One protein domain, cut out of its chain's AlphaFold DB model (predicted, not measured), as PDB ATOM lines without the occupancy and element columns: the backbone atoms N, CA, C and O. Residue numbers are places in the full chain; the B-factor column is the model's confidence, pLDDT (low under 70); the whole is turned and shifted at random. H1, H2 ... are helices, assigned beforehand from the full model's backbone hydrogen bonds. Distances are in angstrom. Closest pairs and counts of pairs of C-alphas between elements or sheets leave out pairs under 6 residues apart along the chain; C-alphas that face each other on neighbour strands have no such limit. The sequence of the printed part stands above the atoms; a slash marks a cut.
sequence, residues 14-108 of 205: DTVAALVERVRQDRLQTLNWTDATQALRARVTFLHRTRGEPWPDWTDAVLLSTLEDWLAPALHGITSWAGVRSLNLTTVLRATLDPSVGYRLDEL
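Overview. This is residues 14 to 108 of the 205 residues of the protein "Unannotated protein" of freshwater metagenome (UniProt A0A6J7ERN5). The domain is an elongated body of helices with two ends: at one end H5 packs on H1, with H4 and H6 nearby, and at the other lie the long helix H2 and the last helix H8. H7 packs on H2 nearer the middle, and the chain passes from H1 to H2, back through H3 to H6, then out again through H7 to H8. The 95 printed residues have eight named helices, H1 to H8 in order, and no named strand: all helix. The whole is compact, with a radius of gyration of the C-alphas of 13.5 A, and spans 38 by 22 by 21 A.

Arrangement. H2, residues 35 to 51, touches H7, residues 89 to 95, with residues 36 to 40 alone; the closest C-alphas, of Thr 37 and Thr 90, are 4.6 A apart, at a steep tilt of 41 degrees, the same way. H8, residues 99 to 108, only just touches H2, with 3 pairs of C-alphas within 8 A, about perpendicular at 89 degrees; the closest are Val 44 and Leu 105, 7.2 A. H1, residues 14 to 25, touches H5, residues 72 to 75, closest at the C-alphas of Val 16 and Leu 75, 6.0 A. H4, residues 67 to 70, only just touches H1, with 3 pairs within 8 A. H3, residues 60 to 65, and H6, residues 81 to 85, are each close to H1 but not clearly touching. H1 and H2 are apart. Every O i to N i+4 pair is within hydrogen-bond range in H1, H2, H3, H6 and H7, and 3 of 6 in H8; H4 and H5 are too short for such a pair.

Along the chain. H2 is 23.8 A long, H1 16.4 A and H8 14.7 A. C-alpha 14 is at (36.675, 32.940, 52.816), C-alpha 35 at (27.660, 14.839, 29.399) and C-alpha 108 at (28.592, 27.183, 13.989).

Size, cuts and confidence. The C-alphas farthest apart, of Asp 14 and Glu 107, are 40.4 A apart. The printed part has no cut and no long link. Its mean pLDDT is 94.7, and no printed residue is under 70.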
ATOM      1  N   ASP A  14      35.714  33.946  52.337       94.25
ATOM      2  CA  ASP A  14      36.675  32.940  52.816       94.25
ATOM      3  C   ASP A  14      36.211  31.506  52.521       94.25
ATOM      4  O   ASP A  14      37.001  30.653  52.117       94.25
ATOM      5  N   THR A  15      34.908  31.239  52.662       94.62
ATOM      6  CA  THR A  15      34.320  29.936  52.323       94.62
ATOM      7  C   THR A  15      34.398  29.678  50.821       94.62
ATOM      8  O   THR A  15      34.741  28.570  50.415       94.62
ATOM      9  N   VAL A  16      34.138  30.691  49.988       96.00
ATOM     10  CA  VAL A  16      34.292  30.579  48.528       96.00
ATOM     11  C   VAL A  16      35.749  30.297  48.160       96.00
ATOM     12  O   VAL A  16      36.002  29.356  47.411       96.00
ATOM     13  N   ALA A  17      36.701  31.037  48.731       95.44
ATOM     14  CA  ALA A  17      38.128  30.832  48.496       95.44
ATOM     15  C   ALA A  17      38.576  29.413  48.889       95.44
ATOM     16  O   ALA A  17      39.269  28.749  48.122       95.44
ATOM     17  N   ALA A  18      38.114  28.902  50.035       95.31
ATOM     18  CA  ALA A  18      38.410  27.538  50.472       95.31
ATOM     19  C   ALA A  18      37.813  26.467  49.535       95.31
ATOM     20  O   ALA A  18      38.448  25.443  49.274       95.31
ATOM     21  N   LEU A  19      36.602  26.686  49.009       95.81
ATOM     22  CA  LEU A  19      35.978  25.781  48.037       95.81
ATOM     23  C   LEU A  19      36.713  25.797  46.687       95.81
ATOM     24  O   LEU A  19      36.933  24.729  46.117       95.81
ATOM     25  N   VAL A  20      37.122  26.975  46.203       96.75
ATOM     26  CA  VAL A  20      37.943  27.128  44.989       96.75
ATOM     27  C   VAL A  20      39.282  26.415  45.144       96.75
ATOM     28  O   VAL A  20      39.667  25.635  44.275       96.75
ATOM     29  N   GLU A  21      39.964  26.613  46.272       96.06
ATOM     30  CA  GLU A  21      41.251  25.972  46.535       96.06
ATOM     31  C   GLU A  21      41.130  24.445  46.566       96.06
ATOM     32  O   GLU A  21      41.957  23.735  45.997       96.06
ATOM     33  N   ARG A  22      40.043  23.912  47.132       94.69
ATOM     34  CA  ARG A  22      39.773  22.475  47.076       94.69
ATOM     35  C   ARG A  22      39.597  21.966  45.641       94.69
ATOM     36  O   ARG A  22      40.176  20.944  45.283       94.69
ATOM     37  N   VAL A  23      38.828  22.672  44.810       95.94
ATOM     38  CA  VAL A  23      38.652  22.320  43.386       95.94
ATOM     39  C   VAL A  23      39.993  22.334  42.645       95.94
ATOM     40  O   VAL A  23      40.241  21.463  41.807       95.94
ATOM     41  N   ARG A  24      40.862  23.299  42.968       96.06
ATOM     42  CA  ARG A  24      42.214  23.416  42.411       96.06
ATOM     43  C   ARG A  24      43.086  22.219  42.782       96.06
ATOM     44  O   ARG A  24      43.700  21.625  41.896       96.06
ATOM     45  N   GLN A  25      43.106  21.834  44.058       95.38
ATOM     46  CA  GLN A  25      43.860  20.675  44.553       95.38
ATOM     47  C   GLN A  25      43.402  19.370  43.897       95.38
ATOM     48  O   GLN A  25      44.229  18.552  43.490       95.38
ATOM     49  N   ASP A  26      42.092  19.225  43.707       93.69
ATOM     50  CA  ASP A  26      41.474  18.072  43.053       93.69
ATOM     51  C   ASP A  26      41.532  18.131  41.511       93.69
ATOM     52  O   ASP A  26      41.015  17.237  40.839       93.69
ATOM     53  N   ARG A  27      42.136  19.172  40.922       94.38
ATOM     54  CA  ARG A  27      42.285  19.359  39.467       94.38
ATOM     55  C   ARG A  27      40.968  19.219  38.686       94.38
ATOM     56  O   ARG A  27      40.903  18.473  37.711       94.38
ATOM     57  N   LEU A  28      39.909  19.903  39.134       93.88
ATOM     58  CA  LEU A  28      38.539  19.859  38.574       93.88
ATOM     59  C   LEU A  28      37.793  18.521  38.725       93.88
ATOM     60  O   LEU A  28      36.589  18.488  38.466       93.88
ATOM     61  N   GLN A  29      38.452  17.437  39.151       90.75
ATOM     62  CA  GLN A  29      37.883  16.080  39.153       90.75
ATOM     63  C   GLN A  29      36.673  15.932  40.075       90.75
ATOM     64  O   GLN A  29      35.854  15.030  39.914       90.75
ATOM     65  N   THR A  30      36.556  16.804  41.072       87.38
ATOM     66  CA  THR A  30      35.494  16.715  42.069       87.38
ATOM     67  C   THR A  30      34.245  17.523  41.714       87.38
ATOM     68  O   THR A  30      33.229  17.385  42.410       87.38
ATOM     69  N   LEU A  31      34.287  18.286  40.614       94.19
ATOM     70  CA  LEU A  31      33.128  18.927  39.999       94.19
ATOM     71  C   LEU A  31      32.290  17.916  39.197       94.19
ATOM     72  O   LEU A  31      32.794  16.914  38.694       94.19
ATOM     73  N   ASN A  32      30.992  18.189  39.058       93.88
ATOM     74  CA  ASN A  32      30.065  17.313  38.342       93.88
ATOM     75  C   ASN A  32      30.065  17.589  36.825       93.88
ATOM     76  O   ASN A  32      29.211  18.318  36.312       93.88
ATOM     77  N   TRP A  33      31.030  17.011  36.109       95.62
ATOM     78  CA  TRP A  33      31.148  17.109  34.650       95.62
ATOM     79  C   TRP A  33      30.143  16.204  33.931       95.62
ATOM     80  O   TRP A  33      30.478  15.114  33.477       95.62
ATOM     81  N   THR A  34      28.900  16.666  33.827       96.75
ATOM     82  CA  THR A  34      27.851  15.966  33.072       96.75
ATOM     83  C   THR A  34      28.169  15.895  31.576       96.75
ATOM     84  O   THR A  34      28.883  16.752  31.049       96.75
ATOM     85  N   ASP A  35      27.549  14.951  30.863       95.94
ATOM     86  CA  ASP A  35      27.660  14.839  29.399       95.94
ATOM     87  C   ASP A  35      27.313  16.155  28.687       95.94
ATOM     88  O   ASP A  35      27.980  16.549  27.736       95.94
ATOM     89  N   ALA A  36      26.316  16.894  29.189       96.12
ATOM     90  CA  ALA A  36      25.946  18.206  28.657       96.12
ATOM     91  C   ALA A  36      27.066  19.250  28.825       96.12
ATOM     92  O   ALA A  36      27.320  20.040  27.914       96.12
ATOM     93  N   THR A  37      27.766  19.228  29.963       97.00
ATOM     94  CA  THR A  37      28.891  20.134  30.231       97.00
ATOM     95  C   THR A  37      30.073  19.787  29.333       97.00
ATOM     96  O   THR A  37      30.666  20.680  28.730       97.00
ATOM     97  N   GLN A  38      30.376  18.496  29.185       97.00
ATOM     98  CA  GLN A  38      31.443  18.028  28.299       97.00
ATOM     99  C   GLN A  38      31.137  18.343  26.830       97.00
ATOM    100  O   GLN A  38      32.007  18.839  26.117       97.00
ATOM    101  N   ALA A  39      29.893  18.155  26.384       96.94
ATOM    102  CA  ALA A  39      29.473  18.499  25.029       96.94
ATOM    103  C   ALA A  39      29.585  20.007  24.755       96.94
ATOM    104  O   ALA A  39      30.120  20.406  23.721       96.94
ATOM    105  N   LEU A  40      29.130  20.860  25.684       97.12
ATOM    106  CA  LEU A  40      29.308  22.313  25.585       97.12
ATOM    107  C   LEU A  40      30.796  22.671  25.473       97.12
ATOM    108  O   LEU A  40      31.193  23.433  24.588       97.12
ATOM    109  N   ARG A  41      31.618  22.085  26.346       97.06
ATOM    110  CA  ARG A  41      33.054  22.331  26.394       97.06
ATOM    111  C   ARG A  41      33.759  21.930  25.100       97.06
ATOM    112  O   ARG A  41      34.565  22.699  24.577       97.06
ATOM    113  N   ALA A  42      33.419  20.767  24.555       97.88
ATOM    114  CA  ALA A  42      33.985  20.253  23.315       97.88
ATOM    115  C   ALA A  42      33.645  21.141  22.107       97.88
ATOM    116  O   ALA A  42      34.512  21.427  21.282       97.88
ATOM    117  N   ARG A  43      32.409  21.652  22.035       97.94
ATOM    118  CA  ARG A  43      31.960  22.572  20.974       97.94
ATOM    119  C   ARG A  43      32.733  23.889  20.988       97.94
ATOM    120  O   ARG A  43      33.203  24.338  19.944       97.94
ATOM    121  N   VAL A  44      32.894  24.495  22.165       97.50
ATOM    122  CA  VAL A  44      33.653  25.746  22.308       97.50
ATOM    123  C   VAL A  44      35.136  25.522  22.029       97.50
ATOM    124  O   VAL A  44      35.723  26.289  21.276       97.50
ATOM    125  N   THR A  45      35.717  24.425  22.522       97.12
ATOM    126  CA  THR A  45      37.117  24.059  22.240       97.12
ATOM    127  C   THR A  45      37.353  23.841  20.742       97.12
ATOM    128  O   THR A  45      38.359  24.287  20.189       97.12
ATOM    129  N   PHE A  46      36.412  23.201  20.043       97.88
ATOM    130  CA  PHE A  46      36.461  23.050  18.589       97.88
ATOM    131  C   PHE A  46      36.489  24.407  17.871       97.88
ATOM    132  O   PHE A  46      37.328  24.614  16.990       97.88
ATOM    133  N   LEU A  47      35.622  25.346  18.257       97.56
ATOM    134  CA  LEU A  47      35.597  26.677  17.650       97.56
ATOM    135  C   LEU A  47      36.823  27.516  18.027       97.56
ATOM    136  O   LEU A  47      37.363  28.193  17.159       97.56
ATOM    137  N   HIS A  48      37.330  27.401  19.253       96.75
ATOM    138  CA  HIS A  48      38.590  28.023  19.659       96.75
ATOM    139  C   HIS A  48      39.747  27.578  18.760       96.75
ATOM    140  O   HIS A  48      40.425  28.412  18.168       96.75
ATOM    141  N   ARG A  49      39.916  26.268  18.546       95.69
ATOM    142  CA  ARG A  49      40.996  25.749  17.690       95.69
ATOM    143  C   ARG A  49      40.847  26.113  16.215       95.69
ATOM    144  O   ARG A  49      41.846  26.312  15.535       95.69
ATOM    145  N   THR A  50      39.621  26.149  15.697       95.50
ATOM    146  CA  THR A  50      39.377  26.311  14.250       95.50
ATOM    147  C   THR A  50      39.126  27.751  13.818       95.50
ATOM    148  O   THR A  50      39.310  28.070  12.645       95.50
ATOM    149  N   ARG A  51      38.681  28.616  14.733       94.81
ATOM    150  CA  ARG A  51      38.307  30.010  14.456       94.81
ATOM    151  C   ARG A  51      39.045  31.027  15.330       94.81
ATOM    152  O   ARG A  51      39.070  32.189  14.942       94.81
ATOM    153  N   GLY A  52      39.650  30.619  16.447       94.44
ATOM    154  CA  GLY A  52      40.333  31.521  17.375       94.44
ATOM    155  C   GLY A  52      39.354  32.384  18.170       94.44
ATOM    156  O   GLY A  52      38.311  31.912  18.621       94.44
ATOM    157  N   GLU A  53      39.678  33.662  18.343       92.94
ATOM    158  CA  GLU A  53      38.780  34.618  18.993       92.94
ATOM    159  C   GLU A  53      37.418  34.716  18.269       92.94
ATOM    160  O   GLU A  53      37.348  34.595  17.040       92.94
ATOM    161  N   PRO A  54      36.305  34.945  18.992       93.75
ATOM    162  CA  PRO A  54      36.183  35.215  20.433       93.75
ATOM    163  C   PRO A  54      35.931  33.956  21.292       93.75
ATOM    164  O   PRO A  54      35.436  34.060  22.411       93.75
ATOM    165  N   TRP A  55      36.194  32.755  20.771       95.88
ATOM    166  CA  TRP A  55      35.920  31.510  21.493       95.88
ATOM    167  C   TRP A  55      36.968  31.299  22.593       95.88
ATOM    168  O   TRP A  55      38.159  31.286  22.272       95.88
ATOM    169  N   PRO A  56      36.577  31.145  23.871       95.81
ATOM    170  CA  PRO A  56      37.544  31.002  24.952       95.81
ATOM    171  C   PRO A  56      38.249  29.645  24.911       95.81
ATOM    172  O   PRO A  56      37.696  28.645  24.444       95.81
ATOM    173  N   ASP A  57      39.458  29.613  25.464       95.75
ATOM    174  CA  ASP A  57      40.146  28.367  25.778       95.75
ATOM    175  C   ASP A  57      39.554  27.782  27.069       95.75
ATOM    176  O   ASP A  57      39.627  28.380  28.143       95.75
ATOM    177  N   TRP A  58      38.947  26.603  26.958       96.12
ATOM    178  CA  TRP A  58      38.425  25.839  28.088       96.12
ATOM    179  C   TRP A  58      39.195  24.535  28.302       96.12
ATOM    180  O   TRP A  58      38.628  23.531  28.729       96.12
ATOM    181  N   THR A  59      40.490  24.498  28.006       95.06
ATOM    182  CA  THR A  59      41.378  23.417  28.453       95.06
ATOM    183  C   THR A  59      41.414  23.334  29.982       95.06
ATOM    184  O   THR A  59      41.108  24.299  30.685       95.06
ATOM    185  N   ASP A  60      41.772  22.163  30.521       95.50
ATOM    186  CA  ASP A  60      41.842  21.971  31.980       95.50
ATOM    187  C   ASP A  60      42.814  22.971  32.611       95.50
ATOM    188  O   ASP A  60      42.542  23.503  33.683       95.50
ATOM    189  N   ALA A  61      43.922  23.259  31.920       96.00
ATOM    190  CA  ALA A  61      44.928  24.214  32.363       96.00
ATOM    191  C   ALA A  61      44.342  25.622  32.539       96.00
ATOM    192  O   ALA A  61      44.507  26.214  33.608       96.00
ATOM    193  N   VAL A  62      43.614  26.129  31.537       96.81
ATOM    194  CA  VAL A  62      43.014  27.467  31.611       96.81
ATOM    195  C   VAL A  62      41.923  27.506  32.672       96.81
ATOM    196  O   VAL A  62      41.992  28.350  33.563       96.81
ATOM    197  N   LEU A  63      40.995  26.544  32.666       97.38
ATOM    198  CA  LEU A  63      39.909  26.483  33.651       97.38
ATOM    199  C   LEU A  63      40.414  26.380  35.096       97.38
ATOM    200  O   LEU A  63      39.787  26.938  35.994       97.38
ATOM    201  N   LEU A  64      41.530  25.686  35.337       97.12
ATOM    202  CA  LEU A  64      42.167  25.627  36.656       97.12
ATOM    203  C   LEU A  64      42.806  26.951  37.065       97.12
ATOM    204  O   LEU A  64      42.754  27.319  38.240       97.12
ATOM    205  N   SER A  65      43.426  27.647  36.114       97.06
ATOM    206  CA  SER A  65      44.086  28.928  36.366       97.06
ATOM    207  C   SER A  65      43.112  30.096  36.548       97.06
ATOM    208  O   SER A  65      43.502  31.102  37.128       97.06
ATOM    209  N   THR A  66      41.856  29.953  36.105       97.12
ATOM    210  CA  THR A  66      40.827  31.010  36.139       97.12
ATOM    211  C   THR A  66      39.609  30.657  37.002       97.12
ATOM    212  O   THR A  66      38.525  31.202  36.805       97.12
ATOM    213  N   LEU A  67      39.743  29.740  37.974       97.44
ATOM    214  CA  LEU A  67      38.634  29.330  38.857       97.44
ATOM    215  C   LEU A  67      37.949  30.519  39.550       97.44
ATOM    216  O   LEU A  67      36.731  30.520  39.730       97.44
ATOM    217  N   GLU A  68      38.723  31.531  39.924       97.00
ATOM    218  CA  GLU A  68      38.248  32.791  40.489       97.00
ATOM    219  C   GLU A  68      37.289  33.543  39.557       97.00
ATOM    220  O   GLU A  68      36.349  34.171  40.036       97.00
ATOM    221  N   ASP A  69      37.482  33.450  38.242       96.12
ATOM    222  CA  ASP A  69      36.709  34.216  37.264       96.12
ATOM    223  C   ASP A  69      35.389  33.522  36.919       96.12
ATOM    224  O   ASP A  69      34.345  34.168  36.828       96.12
ATOM    225  N   TRP A  70      35.414  32.198  36.728       96.19
ATOM    226  CA  TRP A  70      34.243  31.463  36.240       96.19
ATOM    227  C   TRP A  70      33.499  30.679  37.324       96.19
ATOM    228  O   TRP A  70      32.274  30.572  37.264       96.19
ATOM    229  N   LEU A  71      34.202  30.122  38.317       97.06
ATOM    230  CA  LEU A  71      33.592  29.259  39.331       97.06
ATOM    231  C   LEU A  71      33.220  30.035  40.597       97.06
ATOM    232  O   LEU A  71      32.122  29.844  41.118       97.06
ATOM    233  N   ALA A  72      34.099  30.911  41.095       96.44
ATOM    234  CA  ALA A  72      33.854  31.642  42.341       96.44
ATOM    235  C   ALA A  72      32.531  32.438  42.354       96.44
ATOM    236  O   ALA A  72      31.827  32.359  43.367       96.44
ATOM    237  N   PRO A  73      32.103  33.111  41.261       96.06
ATOM    238  CA  PRO A  73      30.801  33.782  41.230       96.06
ATOM    239  C   PRO A  73      29.619  32.822  41.432       96.06
ATOM    240  O   PRO A  73      28.631  33.181  42.072       96.06
ATOM    241  N   ALA A  74      29.730  31.581  40.944       95.81
ATOM    242  CA  ALA A  74      28.699  30.552  41.086       95.81
ATOM    243  C   ALA A  74      28.674  29.896  42.479       95.81
ATOM    244  O   ALA A  74      27.708  29.217  42.823       95.81
ATOM    245  N   LEU A  75      29.714  30.099  43.293       95.62
ATOM    246  CA  LEU A  75      29.816  29.563  44.654       95.62
ATOM    247  C   LEU A  75      29.183  30.474  45.716       95.62
ATOM    248  O   LEU A  75      29.181  30.126  46.899       95.62
ATOM    249  N   HIS A  76      28.626  31.625  45.330       92.88
ATOM    250  CA  HIS A  76      27.983  32.529  46.277       92.88
ATOM    251  C   HIS A  76      26.840  31.825  47.031       92.88
ATOM    252  O   HIS A  76      25.946  31.228  46.434       92.88
ATOM    253  N   GLY A  77      26.870  31.879  48.366       92.06
ATOM    254  CA  GLY A  77      25.890  31.202  49.225       92.06
ATOM    255  C   GLY A  77      26.120  29.695  49.416       92.06
ATOM    256  O   GLY A  77      25.450  29.085  50.249       92.06
ATOM    257  N   ILE A  78      27.084  29.087  48.715       94.25
ATOM    258  CA  ILE A  78      27.435  27.674  48.882       94.25
ATOM    259  C   ILE A  78      28.428  27.521  50.034       94.25
ATOM    260  O   ILE A  78      29.504  28.110  50.046       94.25
ATOM    261  N   THR A  79      28.071  26.682  51.005       94.31
ATOM    262  CA  THR A  79      28.884  26.421  52.207       94.31
ATOM    263  C   THR A  79      29.297  24.962  52.358       94.31
ATOM    264  O   THR A  79      29.911  24.582  53.353       94.31
ATOM    265  N   SER A  80      28.942  24.111  51.392       93.25
ATOM    266  CA  SER A  80      29.183  22.673  51.470       93.25
ATOM    267  C   SER A  80      29.612  22.086  50.134       93.25
ATOM    268  O   SER A  80      29.217  22.554  49.066       93.25
ATOM    269  N   TRP A  81      30.361  20.986  50.205       92.75
ATOM    270  CA  TRP A  81      30.792  20.250  49.018       92.75
ATOM    271  C   TRP A  81      29.628  19.628  48.234       92.75
ATOM    272  O   TRP A  81      29.672  19.532  47.010       92.75
ATOM    273  N   ALA A  82      28.560  19.234  48.933       92.62
ATOM    274  CA  ALA A  82      27.327  18.787  48.292       92.62
ATOM    275  C   ALA A  82      26.716  19.902  47.427       92.62
ATOM    276  O   ALA A  82      26.303  19.639  46.301       92.62
ATOM    277  N   GLY A  83      26.745  21.148  47.917       94.31
ATOM    278  CA  GLY A  83      26.339  22.321  47.146       94.31
ATOM    279  C   GLY A  83      27.197  22.521  45.896       94.31
ATOM    280  O   GLY A  83      26.648  22.659  44.807       94.31
ATOM    281  N   VAL A  84      28.527  22.425  46.015       94.12
ATOM    282  CA  VAL A  84      29.443  22.513  44.856       94.12
ATOM    283  C   VAL A  84      29.109  21.464  43.792       94.12
ATOM    284  O   VAL A  84      28.989  21.792  42.616       94.12
ATOM    285  N   ARG A  85      28.888  20.206  44.190       92.69
ATOM    286  CA  ARG A  85      28.529  19.122  43.254       92.69
ATOM    287  C   ARG A  85      27.150  19.280  42.617       92.69
ATOM    288  O   ARG A  85      26.899  18.681  41.575       92.69
ATOM    289  N   SER A  86      26.265  20.061  43.235       94.06
ATOM    290  CA  SER A  86      24.936  20.355  42.694       94.06
ATOM    291  C   SER A  86      24.929  21.483  41.655       94.06
ATOM    292  O   SER A  86      23.900  21.704  41.018       94.06
ATOM    293  N   LEU A  87      26.057  22.180  41.455       95.69
ATOM    294  CA  LEU A  87      26.172  23.219  40.436       95.69
ATOM    295  C   LEU A  87      25.907  22.665  39.035       95.69
ATOM    296  O   LEU A  87      26.474  21.654  38.618       95.69
ATOM    297  N   ASN A  88      25.100  23.396  38.268       96.38
ATOM    298  CA  ASN A  88      24.960  23.160  36.840       96.38
ATOM    299  C   ASN A  88      26.126  23.826  36.094       96.38
ATOM    300  O   ASN A  88      26.030  24.982  35.679       96.38
ATOM    301  N   LEU A  89      27.223  23.086  35.913       97.19
ATOM    302  CA  LEU A  89      28.423  23.585  35.230       97.19
ATOM    303  C   LEU A  89      28.162  24.021  33.785       97.19
ATOM    304  O   LEU A  89      28.838  24.921  33.298       97.19
ATOM    305  N   THR A  90      27.169  23.435  33.108       96.62
ATOM    306  CA  THR A  90      26.775  23.879  31.764       96.62
ATOM    307  C   THR A  90      26.311  25.334  31.805       96.62
ATOM    308  O   THR A  90      26.760  26.139  30.996       96.62
ATOM    309  N   THR A  91      25.462  25.699  32.771       95.75
ATOM    310  CA  THR A  91      25.014  27.087  32.954       95.75
ATOM    311  C   THR A  91      26.161  27.999  33.371       95.75
ATOM    312  O   THR A  91      26.279  29.094  32.827       95.75
ATOM    313  N   VAL A  92      27.014  27.547  34.297       96.81
ATOM    314  CA  VAL A  92      28.149  28.341  34.791       96.81
ATOM    315  C   VAL A  92      29.116  28.678  33.651       96.81
ATOM    316  O   VAL A  92      29.382  29.851  33.419       96.81
ATOM    317  N   LEU A  93      29.581  27.682  32.890       96.31
ATOM    318  CA  LEU A  93      30.483  27.915  31.756       96.31
ATOM    319  C   LEU A  93      29.801  28.714  30.645       96.31
ATOM    320  O   LEU A  93      30.401  29.610  30.064       96.31
ATOM    321  N   ARG A  94      28.522  28.453  30.349       94.19
ATOM    322  CA  ARG A  94      27.810  29.216  29.316       94.19
ATOM    323  C   ARG A  94      27.681  30.696  29.674       94.19
ATOM    324  O   ARG A  94      27.709  31.521  28.768       94.19
ATOM    325  N   ALA A  95      27.568  31.029  30.958       93.44
ATOM    326  CA  ALA A  95      27.507  32.410  31.427       93.44
ATOM    327  C   ALA A  95      28.831  33.178  31.251       93.44
ATOM    328  O   ALA A  95      28.808  34.405  31.284       93.44
ATOM    329  N   THR A  96      29.962  32.494  31.030       93.88
ATOM    330  CA  THR A  96      31.242  33.159  30.727       93.88
ATOM    331  C   THR A  96      31.388  33.531  29.254       93.88
ATOM    332  O   THR A  96      32.351  34.201  28.889       93.88
ATOM    333  N   LEU A  97      30.499  33.049  28.381       92.88
ATOM    334  CA  LEU A  97      30.499  33.436  26.975       92.88
ATOM    335  C   LEU A  97      29.837  34.803  26.828       92.88
ATOM    336  O   LEU A  97      28.770  35.044  27.394       92.88
ATOM    337  N   ASP A  98      30.423  35.665  25.998       89.00
ATOM    338  CA  ASP A  98      29.735  36.878  25.566       89.00
ATOM    339  C   ASP A  98      28.377  36.501  24.925       89.00
ATOM    340  O   ASP A  98      28.314  35.544  24.139       89.00
ATOM    341  N   PRO A  99      27.275  37.215  25.227       83.56
ATOM    342  CA  PRO A  99      25.949  36.866  24.717       83.56
ATOM    343  C   PRO A  99      25.879  36.714  23.189       83.56
ATOM    344  O   PRO A  99      25.177  35.830  22.691       83.56
ATOM    345  N   SER A 100      26.633  37.523  22.435       84.31
ATOM    346  CA  SER A 100      26.686  37.438  20.969       84.31
ATOM    347  C   SER A 100      27.395  36.167  20.480       84.31
ATOM    348  O   SER A 100      27.028  35.595  19.451       84.31
ATOM    349  N   VAL A 101      28.371  35.678  21.247       87.94
ATOM    350  CA  VAL A 101      29.116  34.436  20.992       87.94
ATOM    351  C   VAL A 101      28.254  33.219  21.319       87.94
ATOM    352  O   VAL A 101      28.230  32.253  20.555       87.94
ATOM    353  N   GLY A 102      27.477  33.292  22.404       84.38
ATOM    354  CA  GLY A 102      26.575  32.225  22.832       84.38
ATOM    355  C   GLY A 102      25.552  31.814  21.766       84.38
ATOM    356  O   GLY A 102      25.330  30.621  21.576       84.38
ATOM    357  N   TYR A 103      24.971  32.771  21.031       85.38
ATOM    358  CA  TYR A 103      24.048  32.473  19.922       85.38
ATOM    359  C   TYR A 103      24.760  31.787  18.745       85.38
ATOM    360  O   TYR A 103      24.288  30.782  18.216       85.38
ATOM    361  N   ARG A 104      25.943  32.289  18.371       92.62
ATOM    362  CA  ARG A 104      26.730  31.760  17.246       92.62
ATOM    363  C   ARG A 104      27.246  30.342  17.494       92.62
ATOM    364  O   ARG A 104      27.531  29.633  16.535       92.62
ATOM    365  N   LEU A 105      27.370  29.919  18.754       94.69
ATOM    366  CA  LEU A 105      27.830  28.575  19.111       94.69
ATOM    367  C   LEU A 105      26.896  27.494  18.558       94.69
ATOM    368  O   LEU A 105      27.354  26.475  18.042       94.69
ATOM    369  N   ASP A 106      25.587  27.714  18.682       90.50
ATOM    370  CA  ASP A 106      24.561  26.764  18.250       90.50
ATOM    371  C   ASP A 106      24.438  26.694  16.724       90.50
ATOM    372  O   ASP A 106      24.126  25.632  16.196       90.50
ATOM    373  N   GLU A 107      24.783  27.770  16.018       92.62
ATOM    374  CA  GLU A 107      24.838  27.809  14.555       92.62
ATOM    375  C   GLU A 107      26.130  27.186  13.998       92.62
ATOM    376  O   GLU A 107      26.093  26.367  13.080       92.62
ATOM    377  N   LEU A 108      27.290  27.564  14.544       96.00
ATOM    378  CA  LEU A 108      28.592  27.183  13.989       96.00
ATOM    379  C   LEU A 108      29.024  25.776  14.390       96.00
ATOM    380  O   LEU A 108      29.687  25.096  13.608       96.00
TER     381      LEU A 108